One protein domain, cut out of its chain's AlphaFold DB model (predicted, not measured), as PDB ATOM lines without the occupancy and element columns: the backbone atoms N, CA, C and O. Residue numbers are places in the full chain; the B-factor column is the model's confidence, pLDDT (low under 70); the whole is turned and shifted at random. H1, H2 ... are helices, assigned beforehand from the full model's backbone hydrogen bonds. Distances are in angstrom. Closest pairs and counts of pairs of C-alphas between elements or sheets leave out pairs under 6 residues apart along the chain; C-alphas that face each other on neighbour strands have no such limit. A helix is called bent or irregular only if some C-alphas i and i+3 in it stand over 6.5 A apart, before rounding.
ATOM      1  N   VAL A   4     -17.452  -4.819  19.364       97.75
ATOM      2  CA  VAL A   4     -17.629  -3.362  19.324       97.75
ATOM      3  C   VAL A   4     -17.774  -2.830  20.744       97.75
ATOM      4  O   VAL A   4     -17.020  -1.949  21.165       97.75
ATOM      5  N   ALA A   5     -18.670  -3.427  21.534       97.31
ATOM      6  CA  ALA A   5     -18.826  -3.058  22.936       97.31
ATOM      7  C   ALA A   5     -17.541  -3.318  23.741       97.31
ATOM      8  O   ALA A   5     -17.194  -2.534  24.625       97.31
ATOM      9  N   TRP A   6     -16.809  -4.395  23.437       97.25
ATOM     10  CA  TRP A   6     -15.499  -4.647  24.041       97.25
ATOM     11  C   TRP A   6     -14.485  -3.545  23.700       97.25
ATOM     12  O   TRP A   6     -13.881  -2.992  24.619       97.25
ATOM     13  N   ALA A   7     -14.344  -3.180  22.423       97.25
ATOM     14  CA  ALA A   7     -13.379  -2.179  21.976       97.25
ATOM     15  C   ALA A   7     -13.677  -0.797  22.570       97.25
ATOM     16  O   ALA A   7     -12.768  -0.153  23.095       97.25
ATOM     17  N   ARG A   8     -14.953  -0.379  22.592       97.31
ATOM     18  CA  ARG A   8     -15.382   0.877  23.232       97.31
ATOM     19  C   ARG A   8     -15.024   0.903  24.721       97.31
ATOM     20  O   ARG A   8     -14.452   1.881  25.195       97.31
ATOM     21  N   ARG A   9     -15.293  -0.187  25.454       95.94
ATOM     22  CA  ARG A   9     -14.939  -0.294  26.882       95.94
ATOM     23  C   ARG A   9     -13.433  -0.255  27.123       95.94
ATOM     24  O   ARG A   9     -13.004   0.371  28.084       95.94
ATOM     25  N   VAL A  10     -12.641  -0.943  26.303       94.75
ATOM     26  CA  VAL A  10     -11.176  -0.948  26.434       94.75
ATOM     27  C   VAL A  10     -10.612   0.446  26.165       94.75
ATOM     28  O   VAL A  10      -9.875   0.963  27.002       94.75
ATOM     29  N   ASN A  11     -11.026   1.080  25.065       95.69
ATOM     30  CA  ASN A  11     -10.564   2.414  24.689       95.69
ATOM     31  C   ASN A  11     -10.901   3.463  25.762       95.69
ATOM     32  O   ASN A  11     -10.038   4.241  26.147       95.69
ATOM     33  N   ALA A  12     -12.113   3.418  26.328       92.44
ATOM     34  CA  ALA A  12     -12.548   4.353  27.369       92.44
ATOM     35  C   ALA A  12     -11.758   4.250  28.689       92.44
ATOM     36  O   ALA A  12     -11.806   5.163  29.510       92.44
ATOM     37  N   ARG A  13     -11.051   3.137  28.934       89.31
ATOM     38  CA  ARG A  13     -10.280   2.929  30.172       89.31
ATOM     39  C   ARG A  13      -8.838   3.402  30.072       89.31
ATOM     40  O   ARG A  13      -8.176   3.526  31.102       89.31
ATOM     41  N   TRP A  14      -8.312   3.590  28.867       84.50
ATOM     42  CA  TRP A  14      -6.899   3.872  28.679       84.50
ATOM     43  C   TRP A  14      -6.648   5.355  28.478       84.50
ATOM     44  O   TRP A  14      -7.116   5.960  27.526       84.50
ATOM     45  N   ILE A  15      -5.800   5.910  29.340       73.25
ATOM     46  CA  ILE A  15      -5.169   7.199  29.081       73.25
ATOM     47  C   ILE A  15      -4.013   6.946  28.111       73.25
ATOM     48  O   ILE A  15      -3.119   6.125  28.382       73.25
ATOM     49  N   VAL A  16      -4.048   7.619  26.967       72.62
ATOM     50  CA  VAL A  16      -3.045   7.506  25.906       72.62
ATOM     51  C   VAL A  16      -2.549   8.886  25.501       72.62
ATOM     52  O   VAL A  16      -3.242   9.890  25.652       72.62
ATOM     53  N   HIS A  17      -1.305   8.945  25.034       72.25
ATOM     54  CA  HIS A  17      -0.689  10.203  24.634       72.25
ATOM     55  C   HIS A  17      -1.378  10.773  23.389       72.25
ATOM     56  O   HIS A  17      -1.862  10.024  22.541       72.25
ATOM     57  N   GLN A  18      -1.391  12.106  23.286       75.88
ATOM     58  CA  GLN A  18      -1.829  12.852  22.098       75.88
ATOM     59  C   GLN A  18      -3.279  12.589  21.638       75.88
ATOM     60  O   GLN A  18      -3.626  12.911  20.510       75.88
ATOM     61  N   GLY A  19      -4.150  12.045  22.495       84.81
ATOM     62  CA  GLY A  19      -5.581  11.916  22.190       84.81
ATOM     63  C   GLY A  19      -5.947  10.776  21.233       84.81
ATOM     64  O   GLY A  19      -7.032  10.804  20.651       84.81
ATOM     65  N   LEU A  20      -5.086   9.761  21.082       90.12
ATOM     66  CA  LEU A  20      -5.361   8.593  20.231       90.12
ATOM     67  C   LEU A  20      -6.656   7.854  20.629       90.12
ATOM     68  O   LEU A  20      -7.331   7.281  19.778       90.12
ATOM     69  N   ASP A  21      -7.053   7.906  21.900       92.88
ATOM     70  CA  ASP A  21      -8.329   7.399  22.409       92.88
ATOM     71  C   ASP A  21      -9.527   8.159  21.827       92.88
ATOM     72  O   ASP A  21     -10.536   7.550  21.453       92.88
ATOM     73  N   ARG A  22      -9.416   9.483  21.697       93.88
ATOM     74  CA  ARG A  22     -10.446  10.324  21.077       93.88
ATOM     75  C   ARG A  22     -10.534  10.045  19.584       93.88
ATOM     76  O   ARG A  22     -11.635   9.851  19.078       93.88
ATOM     77  N   ASN A  23      -9.393   9.926  18.906       94.94
ATOM     78  CA  ASN A  23      -9.355   9.588  17.483       94.94
ATOM     79  C   ASN A  23      -9.936   8.194  17.222       94.94
ATOM     80  O   ASN A  23     -10.712   8.019  16.289       94.94
ATOM     81  N   ALA A  24      -9.635   7.218  18.082       96.75
ATOM     82  CA  ALA A  24     -10.246   5.894  18.033       96.75
ATOM     83  C   ALA A  24     -11.763   5.946  18.253       96.75
ATOM     84  O   ALA A  24     -12.504   5.268  17.549       96.75
ATOM     85  N   THR A  25     -12.245   6.772  19.185       97.25
ATOM     86  CA  THR A  25     -13.689   6.959  19.406       97.25
ATOM     87  C   THR A  25     -14.363   7.531  18.158       97.25
ATOM     88  O   THR A  25     -15.336   6.951  17.679       97.25
ATOM     89  N   ALA A  26     -13.790   8.586  17.575       97.44
ATOM     90  CA  ALA A  26     -14.294   9.203  16.351       97.44
ATOM     91  C   ALA A  26     -14.243   8.251  15.143       97.44
ATOM     92  O   ALA A  26     -15.137   8.270  14.300       97.44
ATOM     93  N   TYR A  27     -13.224   7.392  15.057       98.12
ATOM     94  CA  TYR A  27     -13.130   6.365  14.020       98.12
ATOM     95  C   TYR A  27     -14.224   5.299  14.162       98.12
ATOM     96  O   TYR A  27     -14.861   4.932  13.180       98.12
ATOM     97  N   LEU A  28     -14.495   4.840  15.387       98.19
ATOM     98  CA  LEU A  28     -15.574   3.885  15.653       98.19
ATOM     99  C   LEU A  28     -16.947   4.466  15.292       98.19
ATOM    100  O   LEU A  28     -17.754   3.780  14.674       98.19
ATOM    101  N   GLU A  29     -17.202   5.725  15.655       98.38
ATOM    102  CA  GLU A  29     -18.424   6.451  15.278       98.38
ATOM    103  C   GLU A  29     -18.528   6.658  13.764       98.38
ATOM    104  O   GLU A  29     -19.609   6.516  13.198       98.38
ATOM    105  N   HIS A  30     -17.409   6.946  13.096       98.06
ATOM    106  CA  HIS A  30     -17.364   7.054  11.643       98.06
ATOM    107  C   HIS A  30     -17.777   5.739  10.974       98.06
ATOM    108  O   HIS A  30     -18.699   5.748  10.163       98.06
ATOM    109  N   LEU A  31     -17.158   4.614  11.350       98.00
ATOM    110  CA  LEU A  31     -17.486   3.306  10.776       98.00
ATOM    111  C   LEU A  31     -18.913   2.859  11.097       98.00
ATOM    112  O   LEU A  31     -19.558   2.236  10.263       98.00
ATOM    113  N   GLU A  32     -19.437   3.190  12.274       97.69
ATOM    114  CA  GLU A  32     -20.833   2.901  12.618       97.69
ATOM    115  C   GLU A  32     -21.824   3.558  11.647       97.69
ATOM    116  O   GLU A  32     -22.886   2.998  11.378       97.69
ATOM    117  N   GLN A  33     -21.463   4.716  11.091       97.75
ATOM    118  CA  GLN A  33     -22.287   5.451  10.134       97.75
ATOM    119  C   GLN A  33     -22.033   5.041   8.679       97.75
ATOM    120  O   GLN A  33     -22.954   5.115   7.867       97.75
ATOM    121  N   THR A  34     -20.804   4.656   8.331       97.62
ATOM    122  CA  THR A  34     -20.401   4.436   6.932       97.62
ATOM    123  C   THR A  34     -20.285   2.969   6.538       97.62
ATOM    124  O   THR A  34     -20.637   2.629   5.411       97.62
ATOM    125  N   ASP A  35     -19.811   2.106   7.436       97.69
ATOM    126  CA  ASP A  35     -19.568   0.686   7.169       97.69
ATOM    127  C   ASP A  35     -19.589  -0.149   8.476       97.69
ATOM    128  O   ASP A  35     -18.544  -0.417   9.093       97.69
ATOM    129  N   PRO A  36     -20.786  -0.585   8.925       96.75
ATOM    130  CA  PRO A  36     -20.942  -1.372  10.148       96.75
ATOM    131  C   PRO A  36     -20.260  -2.746  10.114       96.75
ATOM    132  O   PRO A  36     -19.985  -3.319  11.173       96.75
ATOM    133  N   ASP A  37     -19.984  -3.298   8.933       96.81
ATOM    134  CA  ASP A  37     -19.270  -4.568   8.813       96.81
ATOM    135  C   ASP A  37     -17.765  -4.354   8.990       96.81
ATOM    136  O   ASP A  37     -17.138  -5.062   9.789       96.81
ATOM    137  N   ARG A  38     -17.195  -3.300   8.388       96.69
ATOM    138  CA  ARG A  38     -15.812  -2.876   8.658       96.69
ATOM    139  C   ARG A  38     -15.611  -2.518  10.126       96.69
ATOM    140  O   ARG A  38     -14.586  -2.891  10.694       96.69
ATOM    141  N   LEU A  39     -16.599  -1.898  10.781       98.19
ATOM    142  CA  LEU A  39     -16.585  -1.666  12.231       98.19
ATOM    143  C   LEU A  39     -16.371  -2.967  13.020       98.19
ATOM    144  O   LEU A  39     -15.488  -3.039  13.884       98.19
ATOM    145  N   ARG A  40     -17.169  -4.002  12.733       97.62
ATOM    146  CA  ARG A  40     -17.084  -5.302  13.418       97.62
ATOM    147  C   ARG A  40     -15.734  -5.969  13.170       97.62
ATOM    148  O   ARG A  40     -15.119  -6.436  14.130       97.62
ATOM    149  N   CYS A  41     -15.258  -5.965  11.926       96.69
ATOM    150  CA  CYS A  41     -13.965  -6.539  11.550       96.69
ATOM    151  C   CYS A  41     -12.794  -5.817  12.232       96.69
ATOM    152  O   CYS A  41     -11.954  -6.466  12.852       96.69
ATOM    153  N   SER A  42     -12.779  -4.483  12.226       97.12
ATOM    154  CA  SER A  42     -11.773  -3.676  12.930       97.12
ATOM    155  C   SER A  42     -11.738  -3.972  14.433       97.12
ATOM    156  O   SER A  42     -10.670  -4.178  15.016       97.12
ATOM    157  N   CYS A  43     -12.903  -4.073  15.080       98.19
ATOM    158  CA  CYS A  43     -12.980  -4.413  16.504       98.19
ATOM    159  C   CYS A  43     -12.530  -5.855  16.790       98.19
ATOM    160  O   CYS A  43     -11.886  -6.119  17.809       98.19
ATOM    161  N   PHE A  44     -12.839  -6.791  15.891       97.44
ATOM    162  CA  PHE A  44     -12.358  -8.167  15.964       97.44
ATOM    163  C   PHE A  44     -10.830  -8.246  15.828       97.44
ATOM    164  O   PHE A  44     -10.184  -8.915  16.638       97.44
ATOM    165  N   HIS A  45     -10.229  -7.517  14.882       97.44
ATOM    166  CA  HIS A  45      -8.773  -7.440  14.724       97.44
ATOM    167  C   HIS A  45      -8.097  -6.871  15.974       97.44
ATOM    168  O   HIS A  45      -7.116  -7.445  16.452       97.44
ATOM    169  N   ALA A  46      -8.647  -5.796  16.551       97.56
ATOM    170  CA  ALA A  46      -8.174  -5.234  17.818       97.56
ATOM    171  C   ALA A  46      -8.197  -6.278  18.942       97.56
ATOM    172  O   ALA A  46      -7.219  -6.431  19.677       97.56
ATOM    173  N   HIS A  47      -9.290  -7.037  19.052       97.56
ATOM    174  CA  HIS A  47      -9.405  -8.107  20.035       97.56
ATOM    175  C   HIS A  47      -8.353  -9.196  19.823       97.56
ATOM    176  O   HIS A  47      -7.658  -9.564  20.772       97.56
ATOM    177  N   ARG A  48      -8.203  -9.702  18.594       96.62
ATOM    178  CA  ARG A  48      -7.226 -10.751  18.283       96.62
ATOM    179  C   ARG A  48      -5.796 -10.314  18.558       96.62
ATOM    180  O   ARG A  48      -5.102 -11.004  19.293       96.62
ATOM    181  N   LEU A  49      -5.383  -9.150  18.060       96.06
ATOM    182  CA  LEU A  49      -4.023  -8.646  18.266       96.06
ATOM    183  C   LEU A  49      -3.683  -8.452  19.733       96.06
ATOM    184  O   LEU A  49      -2.582  -8.796  20.155       96.06
ATOM    185  N   VAL A  50      -4.625  -7.935  20.527       96.19
ATOM    186  CA  VAL A  50      -4.413  -7.843  21.971       96.19
ATOM    187  C   VAL A  50      -4.160  -9.229  22.551       96.19
ATOM    188  O   VAL A  50      -3.240  -9.362  23.339       96.19
ATOM    189  N   HIS A  51      -4.896 -10.268  22.167       94.06
ATOM    190  CA  HIS A  51      -4.718 -11.604  22.752       94.06
ATOM    191  C   HIS A  51      -3.534 -12.400  22.177       94.06
ATOM    192  O   HIS A  51      -3.038 -13.293  22.853       94.06
ATOM    193  N   GLU A  52      -3.054 -12.067  20.979       91.75
ATOM    194  CA  GLU A  52      -1.882 -12.698  20.349       91.75
ATOM    195  C   GLU A  52      -0.550 -12.038  20.733       91.75
ATOM    196  O   GLU A  52       0.517 -12.602  20.481       91.75
ATOM    197  N   ARG A  53      -0.586 -10.847  21.344       94.69
ATOM    198  CA  ARG A  53       0.628 -10.147  21.777       94.69
ATOM    199  C   ARG A  53       1.407 -10.954  22.835       94.69
ATOM    200  O   ARG A  53       0.796 -11.652  23.650       94.69
ATOM    201  N   PRO A  54       2.732 -10.764  22.946       93.00
ATOM    202  CA  PRO A  54       3.498 -11.287  24.075       93.00
ATOM    203  C   PRO A  54       2.990 -10.728  25.414       93.00
ATOM    204  O   PRO A  54       2.770  -9.523  25.543       93.00
ATOM    205  N   ALA A  55       2.822 -11.585  26.424       90.06
ATOM    206  CA  ALA A  55       2.157 -11.237  27.686       90.06
ATOM    207  C   ALA A  55       2.788 -10.039  28.427       90.06
ATOM    208  O   ALA A  55       2.085  -9.275  29.085       90.06
ATOM    209  N   GLN A  56       4.101  -9.867  28.287       91.69
ATOM    210  CA  GLN A  56       4.901  -8.797  28.878       91.69
ATOM    211  C   GLN A  56       4.757  -7.437  28.177       91.69
ATOM    212  O   GLN A  56       5.300  -6.443  28.656       91.69
ATOM    213  N   GLU A  57       4.067  -7.368  27.038       92.31
ATOM    214  CA  GLU A  57       3.937  -6.129  26.278       92.31
ATOM    215  C   GLU A  57       2.697  -5.314  26.617       92.31
ATOM    216  O   GLU A  57       1.593  -5.840  26.802       92.31
ATOM    217  N   ASP A  58       2.885  -3.990  26.577       91.75
ATOM    218  CA  ASP A  58       1.792  -3.025  26.620       91.75
ATOM    219  C   ASP A  58       0.754  -3.359  25.530       91.75
ATOM    220  O   ASP A  58       1.114  -3.357  24.344       91.75
ATOM    221  N   PRO A  59      -0.513  -3.637  25.900       94.56
ATOM    222  CA  PRO A  59      -1.578  -3.952  24.954       94.56
ATOM    223  C   PRO A  59      -1.976  -2.784  24.047       94.56
ATOM    224  O   PRO A  59      -2.557  -3.035  22.992       94.56
ATOM    225  N   LYS A  60      -1.686  -1.527  24.415       94.94
ATOM    226  CA  LYS A  60      -2.197  -0.351  23.691       94.94
ATOM    227  C   LYS A  60      -1.793  -0.335  22.214       94.94
ATOM    228  O   LYS A  60      -2.686  -0.233  21.376       94.94
ATOM    229  N   PRO A  61      -0.508  -0.489  21.833       94.44
ATOM    230  CA  PRO A  61      -0.143  -0.392  20.422       94.44
ATOM    231  C   PRO A  61      -0.729  -1.533  19.580       94.44
ATOM    232  O   PRO A  61      -1.092  -1.312  18.431       94.44
ATOM    233  N   TRP A  62      -0.892  -2.722  20.169       96.75
ATOM    234  CA  TRP A  62      -1.530  -3.878  19.530       96.75
ATOM    235  C   TRP A  62      -3.024  -3.644  19.298       96.75
ATOM    236  O   TRP A  62      -3.536  -3.910  18.213       96.75
ATOM    237  N   PHE A  63      -3.713  -3.087  20.295       97.25
ATOM    238  CA  PHE A  63      -5.116  -2.703  20.183       97.25
ATOM    239  C   PHE A  63      -5.342  -1.675  19.075       97.25
ATOM    240  O   PHE A  63      -6.162  -1.921  18.196       97.25
ATOM    241  N   TYR A  64      -4.613  -0.551  19.083       96.81
ATOM    242  CA  TYR A  64      -4.824   0.509  18.093       96.81
ATOM    243  C   TYR A  64      -4.419   0.071  16.687       96.81
ATOM    244  O   TYR A  64      -5.126   0.386  15.735       96.81
ATOM    245  N   ALA A  65      -3.349  -0.715  16.541       95.94
ATOM    246  CA  ALA A  65      -2.997  -1.278  15.242       95.94
ATOM    247  C   ALA A  65      -4.097  -2.197  14.695       95.94
ATOM    248  O   ALA A  65      -4.408  -2.140  13.510       95.94
ATOM    249  N   GLY A  66      -4.733  -3.004  15.547       96.75
ATOM    250  CA  GLY A  66      -5.869  -3.823  15.130       96.75
ATOM    251  C   GLY A  66      -7.104  -2.998  14.809       96.75
ATOM    252  O   GLY A  66      -7.728  -3.220  13.774       96.75
ATOM    253  N   LEU A  67      -7.407  -2.004  15.641       97.69
ATOM    254  CA  LEU A  67      -8.566  -1.138  15.468       97.69
ATOM    255  C   LEU A  67      -8.504  -0.381  14.142       97.69
ATOM    256  O   LEU A  67      -9.480  -0.363  13.407       97.69
ATOM    257  N   PHE A  68      -7.349   0.191  13.810       96.62
ATOM    258  CA  PHE A  68      -7.149   0.944  12.573       96.62
ATOM    259  C   PHE A  68      -6.669   0.081  11.400       96.62
ATOM    260  O   PHE A  68      -6.360   0.606  10.336       96.62
ATOM    261  N   SER A  69      -6.604  -1.243  11.551       94.81
ATOM    262  CA  SER A  69      -6.023  -2.136  10.538       94.81
ATOM    263  C   SER A  69      -6.714  -2.089   9.172       94.81
ATOM    264  O   SER A  69      -6.108  -2.493   8.181       94.81
ATOM    265  N   LEU A  70      -7.964  -1.628   9.114       94.50
ATOM    266  CA  LEU A  70      -8.757  -1.497   7.889       94.50
ATOM    267  C   LEU A  70      -8.949  -0.038   7.456       94.50
ATOM    268  O   LEU A  70      -9.732   0.220   6.545       94.50
ATOM    269  N   ALA A  71      -8.254   0.904   8.101       93.88
ATOM    270  CA  ALA A  71      -8.326   2.313   7.754       93.88
ATOM    271  C   ALA A  71      -7.726   2.559   6.365       93.88
ATOM    272  O   ALA A  71      -6.578   2.180   6.099       93.88
ATOM    273  N   ASP A  72      -8.487   3.220   5.497       90.88
ATOM    274  CA  ASP A  72      -7.996   3.666   4.195       90.88
ATOM    275  C   ASP A  72      -7.074   4.895   4.309       90.88
ATOM    276  O   ASP A  72      -6.826   5.427   5.393       90.88
ATOM    277  N   ALA A  73      -6.523   5.358   3.184       88.19
ATOM    278  CA  ALA A  73      -5.607   6.499   3.166       88.19
ATOM    279  C   ALA A  73      -6.210   7.779   3.774       88.19
ATOM    280  O   ALA A  73      -5.530   8.479   4.526       88.19
ATOM    281  N   SER A  74      -7.481   8.067   3.478       90.62
ATOM    282  CA  SER A  74      -8.171   9.257   3.978       90.62
ATOM    283  C   SER A  74      -8.428   9.158   5.482       90.62
ATOM    284  O   SER A  74      -8.224  10.123   6.220       90.62
ATOM    285  N   GLU A  75      -8.791   7.969   5.959       94.38
ATOM    286  CA  GLU A  75      -9.029   7.697   7.371       94.38
ATOM    287  C   GLU A  75      -7.731   7.743   8.173       94.38
ATOM    288  O   GLU A  75      -7.694   8.365   9.232       94.38
ATOM    289  N   LYS A  76      -6.638   7.160   7.668       91.19
ATOM    290  CA  LYS A  76      -5.337   7.268   8.338       91.19
ATOM    291  C   LYS A  76      -4.898   8.731   8.435       91.19
ATOM    292  O   LYS A  76      -4.475   9.151   9.506       91.19
ATOM    293  N   GLN A  77      -5.056   9.523   7.369       90.06
ATOM    294  CA  GLN A  77      -4.740  10.955   7.407       90.06
ATOM    295  C   GLN A  77      -5.592  11.697   8.439       90.06
ATOM    296  O   GLN A  77      -5.104  12.574   9.144       90.06
ATOM    297  N   LYS A  78      -6.873  11.344   8.549       93.25
ATOM    298  CA  LYS A  78      -7.803  11.999   9.468       93.25
ATOM    299  C   LYS A  78      -7.582  11.613  10.931       93.25
ATOM    300  O   LYS A  78      -7.699  12.466  11.803       93.25
ATOM    301  N   PHE A  79      -7.316  10.339  11.207       93.88
ATOM    302  CA  PHE A  79      -7.342   9.791  12.565       93.88
ATOM    303  C   PHE A  79      -5.956   9.453  13.127       93.88
ATOM    304  O   PHE A  79      -5.833   9.255  14.336       93.88
ATOM    305  N   LEU A  80      -4.915   9.375  12.292       91.62
ATOM    306  CA  LEU A  80      -3.578   8.911  12.679       91.62
ATOM    307  C   LEU A  80      -2.423   9.829  12.250       91.62
ATOM    308  O   LEU A  80      -1.275   9.426  12.432       91.62
ATOM    309  N   ALA A  81      -2.685  11.036  11.734       86.81
ATOM    310  CA  ALA A  81      -1.632  11.956  11.277       86.81
ATOM    311  C   ALA A  81      -0.530  12.198  12.327       86.81
ATOM    312  O   ALA A  81       0.655  12.171  12.007       86.81
ATOM    313  N   ASP A  82      -0.911  12.337  13.600       86.88
ATOM    314  CA  ASP A  82       0.029  12.556  14.709       86.88
ATOM    315  C   ASP A  82       0.464  11.250  15.403       86.88
ATOM    316  O   ASP A  82       1.192  11.251  16.392       86.88
ATOM    317  N   HIS A  83       0.028  10.092  14.903       89.69
ATOM    318  CA  HIS A  83       0.210   8.791  15.549       89.69
ATOM    319  C   HIS A  83       1.084   7.862  14.710       89.69
ATOM    320  O   HIS A  83       0.686   6.745  14.356       89.69
ATOM    321  N   TRP A  84       2.310   8.324  14.443       89.38
ATOM    322  CA  TRP A  84       3.257   7.677  13.534       89.38
ATOM    323  C   TRP A  84       3.440   6.186  13.802       89.38
ATOM    324  O   TRP A  84       3.366   5.399  12.870       89.38
ATOM    325  N   PHE A  85       3.582   5.768  15.064       91.56
ATOM    326  CA  PHE A  85       3.817   4.361  15.388       91.56
ATOM    327  C   PHE A  85       2.695   3.466  14.845       91.56
ATOM    328  O   PHE A  85       2.958   2.446  14.208       91.56
ATOM    329  N   VAL A  86       1.437   3.849  15.096       92.50
ATOM    330  CA  VAL A  86       0.272   3.064  14.672       92.50
ATOM    331  C   VAL A  86       0.140   3.131  13.159       92.50
ATOM    332  O   VAL A  86       0.014   2.081  12.540       92.50
ATOM    333  N   ALA A  87       0.248   4.327  12.568       90.38
ATOM    334  CA  ALA A  87       0.202   4.522  11.120       90.38
ATOM    335  C   ALA A  87       1.244   3.650  10.397       90.38
ATOM    336  O   ALA A  87       0.907   2.910   9.474       90.38
ATOM    337  N   THR A  88       2.490   3.646  10.877       89.06
ATOM    338  CA  THR A  88       3.566   2.805  10.352       89.06
ATOM    339  C   THR A  88       3.255   1.317  10.539       89.06
ATOM    340  O   THR A  88       3.444   0.533   9.606       89.06
ATOM    341  N   ALA A  89       2.753   0.898  11.703       90.75
ATOM    342  CA  ALA A  89       2.447  -0.506  11.985       90.75
ATOM    343  C   ALA A  89       1.328  -1.089  11.108       90.75
ATOM    344  O   ALA A  89       1.347  -2.284  10.824       90.75
ATOM    345  N   ILE A  90       0.389  -0.265  10.641       90.19
ATOM    346  CA  ILE A  90      -0.726  -0.697   9.781       90.19
ATOM    347  C   ILE A  90      -0.498  -0.403   8.289       90.19
ATOM    348  O   ILE A  90      -1.409  -0.591   7.475       90.19
ATOM    349  N   ASN A  91       0.670   0.127   7.913       80.19
ATOM    350  CA  ASN A  91       1.006   0.351   6.510       80.19
ATOM    351  C   ASN A  91       1.240  -0.977   5.788       80.19
ATOM    352  O   ASN A  91       1.956  -1.851   6.276       80.19
ATOM    353  N   ASN A  92       0.640  -1.084   4.605       63.19
ATOM    354  CA  ASN A  92       0.851  -2.168   3.656       63.19
ATOM    355  C   ASN A  92       1.637  -1.624   2.459       63.19
ATOM    356  O   ASN A  92       1.623  -0.419   2.218       63.19
ATOM    357  N   ALA A  93       2.260  -2.516   1.686       53.25
ATOM    358  CA  ALA A  93       3.100  -2.178   0.532       53.25
ATOM    359  C   ALA A  93       2.421  -1.293  -0.538       53.25
ATOM    360  O   ALA A  93       3.110  -0.669  -1.336       53.25
ATOM    361  N   GLU A  94       1.087  -1.217  -0.552       49.19
ATOM    362  CA  GLU A  94       0.298  -0.435  -1.514       49.19
ATOM    363  C   GLU A  94       0.067   1.031  -1.102       49.19
ATOM    364  O   GLU A  94      -0.567   1.779  -1.843       49.19
ATOM    365  N   MET A  95       0.545   1.468   0.070       53.16
ATOM    366  CA  MET A  95       0.307   2.828   0.567       53.16
ATOM    367  C   MET A  95       1.608   3.636   0.663       53.16
ATOM    368  O   MET A  95       2.541   3.181   1.324       53.16
ATOM    369  N   PRO A  96       1.679   4.840   0.063       48.78
ATOM    370  CA  PRO A  96       2.845   5.705   0.196       48.78
ATOM    371  C   PRO A  96       3.021   6.172   1.650       48.78
ATOM    372  O   PRO A  96       2.043   6.417   2.356       48.78
ATOM    373  N   ASP A  97       4.279   6.331   2.072       53.31
ATOM    374  CA  ASP A  97       4.754   6.672   3.430       53.31
ATOM    375  C   ASP A  97       4.225   8.001   4.027       53.31
ATOM    376  O   ASP A  97       4.659   8.433   5.092       53.31
ATOM    377  N   SER A  98       3.281   8.682   3.378       52.28
ATOM    378  CA  SER A  98       2.969  10.091   3.642       52.28
ATOM    379  C   SER A  98       2.064  10.376   4.841       52.28
ATOM    380  O   SER A  98       1.832  11.546   5.126       52.28
ATOM    381  N   VAL A  99       1.528   9.368   5.535       56.19
ATOM    382  CA  VAL A  99       0.494   9.637   6.553       56.19
ATOM    383  C   VAL A  99       1.073  10.036   7.913       56.19
ATOM    384  O   VAL A  99       0.448  10.806   8.635       56.19
ATOM    385  N   ALA A 100       2.271   9.559   8.255       59.34
ATOM    386  CA  ALA A 100       2.998  10.016   9.432       59.34
ATOM    387  C   ALA A 100       4.476   9.621   9.326       59.34
ATOM    388  O   ALA A 100       4.804   8.436   9.222       59.34
ATOM    389  N   SER A 101       5.365  10.610   9.376       61.16
ATOM    390  CA  SER A 101       6.806  10.369   9.346       61.16
ATOM    391  C   SER A 101       7.272   9.815  10.687       61.16
ATOM    392  O   SER A 101       7.018  10.404  11.740       61.16
ATOM    393  N   ALA A 102       7.984   8.689  10.652       67.31
ATOM    394  CA  ALA A 102       8.722   8.235  11.819       67.31
ATOM    395  C   ALA A 102       9.744   9.316  12.240       67.31
ATOM    396  O   ALA A 102      10.289  10.007  11.373       67.31
ATOM    397  N   PRO A 103      10.024   9.476  13.545       74.19
ATOM    398  CA  PRO A 103      11.097  10.342  14.020       74.19
ATOM    399  C   PRO A 103      12.440   9.993  13.366       74.19
ATOM    400  O   PRO A 103      12.688   8.830  13.046       74.19
ATOM    401  N   GLU A 104      13.344  10.970  13.247       69.69
ATOM    402  CA  GLU A 104      14.686  10.765  12.668       69.69
ATOM    403  C   GLU A 104      15.482   9.663  13.383       69.69
ATOM    404  O   GLU A 104      16.299   8.972  12.778       69.69
ATOM    405  N   THR A 105      15.229   9.473  14.680       77.44
ATOM    406  CA  THR A 105      15.840   8.417  15.487       77.44
ATOM    407  C   THR A 105      14.761   7.572  16.152       77.44
ATOM    408  O   THR A 105      14.070   8.010  17.070       77.44
ATOM    409  N   VAL A 106      14.635   6.322  15.705       83.62
ATOM    410  CA  VAL A 106      13.750   5.310  16.294       83.62
ATOM    411  C   VAL A 106      14.591   4.120  16.731       83.62
ATOM    412  O   VAL A 106      15.418   3.616  15.973       83.62
ATOM    413  N   SER A 107      14.386   3.656  17.963       88.12
ATOM    414  CA  SER A 107      15.129   2.514  18.498       88.12
ATOM    415  C   SER A 107      14.818   1.216  17.745       88.12
ATOM    416  O   SER A 107      13.689   0.989  17.307       88.12
ATOM    417  N   ALA A 108      15.800   0.311  17.672       87.44
ATOM    418  CA  ALA A 108      15.626  -1.011  17.063       87.44
ATOM    419  C   ALA A 108      14.464  -1.803  17.694       87.44
ATOM    420  O   ALA A 108      13.677  -2.414  16.979       87.44
ATOM    421  N   ALA A 109      14.288  -1.708  19.016       89.69
ATOM    422  CA  ALA A 109      13.181  -2.352  19.729       89.69
ATOM    423  C   ALA A 109      11.797  -1.836  19.283       89.69
ATOM    424  O   ALA A 109      10.831  -2.597  19.216       89.69
ATOM    425  N   THR A 110      11.688  -0.543  18.952       89.69
ATOM    426  CA  THR A 110      10.441   0.036  18.428       89.69
ATOM    427  C   THR A 110      10.130  -0.520  17.041       89.69
ATOM    428  O   THR A 110       8.994  -0.919  16.783       89.69
ATOM    429  N   TRP A 111      11.143  -0.623  16.175       89.31
ATOM    430  CA  TRP A 111      11.001  -1.243  14.855       89.31
ATOM    431  C   TRP A 111      10.650  -2.725  14.932       89.31
ATOM    432  O   TRP A 111       9.749  -3.176  14.232       89.31
ATOM    433  N   GLU A 112      11.281  -3.474  15.832       91.75
ATOM    434  CA  GLU A 112      10.955  -4.878  16.071       91.75
ATOM    435  C   GLU A 112       9.494  -5.049  16.515       91.75
ATOM    436  O   GLU A 112       8.799  -5.966  16.072       91.75
ATOM    437  N   LYS A 113       8.980  -4.143  17.356       93.19
ATOM    438  CA  LYS A 113       7.563  -4.142  17.739       93.19
ATOM    439  C   LYS A 113       6.643  -3.867  16.545       93.19
ATOM    440  O   LYS A 113       5.647  -4.568  16.384       93.19
ATOM    441  N   ILE A 114       6.976  -2.885  15.705       92.06
ATOM    442  CA  ILE A 114       6.235  -2.582  14.468       92.06
ATOM    443  C   ILE A 114       6.186  -3.815  13.558       92.06
ATOM    444  O   ILE A 114       5.110  -4.189  13.093       92.06
ATOM    445  N   THR A 115       7.323  -4.478  13.348       91.12
ATOM    446  CA  THR A 115       7.418  -5.691  12.526       91.12
ATOM    447  C   THR A 115       6.529  -6.806  13.066       91.12
ATOM    448  O   THR A 115       5.724  -7.358  12.322       91.12
ATOM    449  N   ARG A 116       6.570  -7.079  14.375       94.12
ATOM    450  CA  ARG A 116       5.738  -8.129  14.986       94.12
ATOM    451  C   ARG A 116       4.239  -7.839  14.890       94.12
ATOM    452  O   ARG A 116       3.454  -8.757  14.659       94.12
ATOM    453  N   ILE A 117       3.835  -6.573  15.013       94.94
ATOM    454  CA  ILE A 117       2.441  -6.160  14.796       94.94
ATOM    455  C   ILE A 117       2.032  -6.383  13.332       94.94
ATOM    456  O   ILE A 117       0.960  -6.935  13.085       94.94
ATOM    457  N   ARG A 118       2.880  -6.010  12.364       92.69
ATOM    458  CA  ARG A 118       2.624  -6.226  10.928       92.69
ATOM    459  C   ARG A 118       2.455  -7.704  10.594       92.69
ATOM    460  O   ARG A 118       1.511  -8.072   9.903       92.69
ATOM    461  N   GLU A 119       3.331  -8.555  11.117       92.44
ATOM    462  CA  GLU A 119       3.249 -10.003  10.925       92.44
ATOM    463  C   GLU A 119       1.964 -10.591  11.519       92.44
ATOM    464  O   GLU A 119       1.320 -11.438  10.900       92.44
ATOM    465  N   ALA A 120       1.563 -10.136  12.709       94.00
ATOM    466  CA  ALA A 120       0.310 -10.563  13.324       94.00
ATOM    467  C   ALA A 120      -0.913 -10.108  12.511       94.00
ATOM    468  O   ALA A 120      -1.818 -10.903  12.270       94.00
ATOM    469  N   LEU A 121      -0.910  -8.874  12.000       92.31
ATOM    470  CA  LEU A 121      -1.951  -8.380  11.094       92.31
ATOM    471  C   LEU A 121      -2.032  -9.184   9.795       92.31
ATOM    472  O   LEU A 121      -3.133  -9.494   9.343       92.31
ATOM    473  N   ALA A 122      -0.890  -9.535   9.203       90.81
ATOM    474  CA  ALA A 122      -0.848 -10.358   8.001       90.81
ATOM    475  C   ALA A 122      -1.509 -11.724   8.244       90.81
ATOM    476  O   ALA A 122      -2.360 -12.130   7.460       90.81
ATOM    477  N   ARG A 123      -1.207 -12.383   9.374       91.25
ATOM    478  CA  ARG A 123      -1.844 -13.657   9.750       91.25
ATOM    479  C   ARG A 123      -3.355 -13.535   9.926       91.25
ATOM    480  O   ARG A 123      -4.079 -14.409   9.467       91.25
ATOM    481  N   ILE A 124      -3.828 -12.464  10.565       90.38
ATOM    482  CA  ILE A 124      -5.265 -12.243  10.791       90.38
ATOM    483  C   ILE A 124      -6.012 -12.022   9.470       90.38
ATOM    484  O   ILE A 124      -7.123 -12.510   9.327       90.38
ATOM    485  N   ARG A 125      -5.411 -11.319   8.503       84.19
ATOM    486  CA  ARG A 125      -6.032 -11.044   7.193       84.19
ATOM    487  C   ARG A 125      -6.054 -12.247   6.247       84.19
ATOM    488  O   ARG A 125      -6.790 -12.223   5.268       84.19
ATOM    489  N   SER A 126      -5.215 -13.250   6.495       77.94
ATOM    490  CA  SER A 126      -5.148 -14.483   5.701       77.94
ATOM    491  C   SER A 126      -5.955 -15.644   6.293       77.94
ATOM    492  O   SER A 126      -5.960 -16.722   5.700       77.94
ATOM    493  N   ALA A 127      -6.576 -15.445   7.458       63.56
ATOM    494  CA  ALA A 127      -7.391 -16.431   8.166       63.56
ATOM    495  C   ALA A 127      -8.882 -16.227   7.877       63.56
ATOM    496  O   ALA A 127      -9.595 -17.253   7.821       63.56
TER     497      ALA A 127
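AT A GLANCE: This is residues 4 to 127 of the 127 residues of an uncharacterized protein of Verrucomicrobia bacterium ADurb.Bin118 (UniProt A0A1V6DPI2). Seven helices pack crosswise into a compact body, with the short H4 near its middle and the longer H3 beside it. The hairpin of H1 and H2 lies on one side, H6 and the long H7 on the other, and H5 packs on H2; a long loop leads from H6 out to the beginning of H7, where residues 104 to 109 stick out. The printed part has 124 residues with seven named helices, H1 to H7 in order, and no named strand; the class is all helix. It is compact, with a radius of gyration of the C-alphas of 13.4 A and spans of 38 by 32 by 32 A.

HOW THE PARTS SIT: H1, residues 4 to 13, and H2, residues 17 to 34, form a helical hairpin at a shallow tilt of 20 degrees; H2 touches H1 with residues 21 to 25 alone, and their closest C-alphas, of Asn 11 and Asp 21, are 5.9 A apart. H2 is irregular: C-alphas 18 and 21 are 8.5 A apart. H3, residues 36 to 52, is the hub and touches four helices. It touches H1 at a steep tilt of 58 degrees, closest at the C-alphas of Val 4 and Cys 43, 5.5 A. H3 forms a helical hairpin with H4, residues 59 to 67, at a shallow tilt of 29 degrees; the C-alphas of Ala 46 and Gly 66 come closest, 3.8 A. H5, residues 73 to 80, touches residues 20 to 27 of H2, closest at the C-alphas of Asn 23 and Phe 79, 5.3 A, and is apart from H4. H6, residues 84 to 89, touches H4, closest at the C-alphas of Ala 65 and Val 86, 5.5 A. H7, residues 108 to 125, touches H6 with residues 114 to 118 alone, closest at the C-alphas of Ala 89 and Ile 114, 5.0 A. Every O i to N i+4 pair is within hydrogen-bond range in H1, H3, H4, H5, H6 and H7, and 12 of 14 are in H2.

IN THESE COORDINATES: H1 begins at C-alpha 4 (-17.629, -3.362, 19.324). H2 is 27.1 A long from first to last C-alpha, H3 24.4 A and H7 25.8 A. H7 ends at C-alpha 125 (-6.032, -11.044, 7.193).

THE WHOLE: The C-alphas of Gln 33 and Ala 108, the two farthest apart, are 39.1 A apart. The printed part has no cut. The link from H6 to H7, 18 residues, is long. Mean pLDDT of the printed part is 88.7; residues 92 to 102, 104 and 127 are under 70.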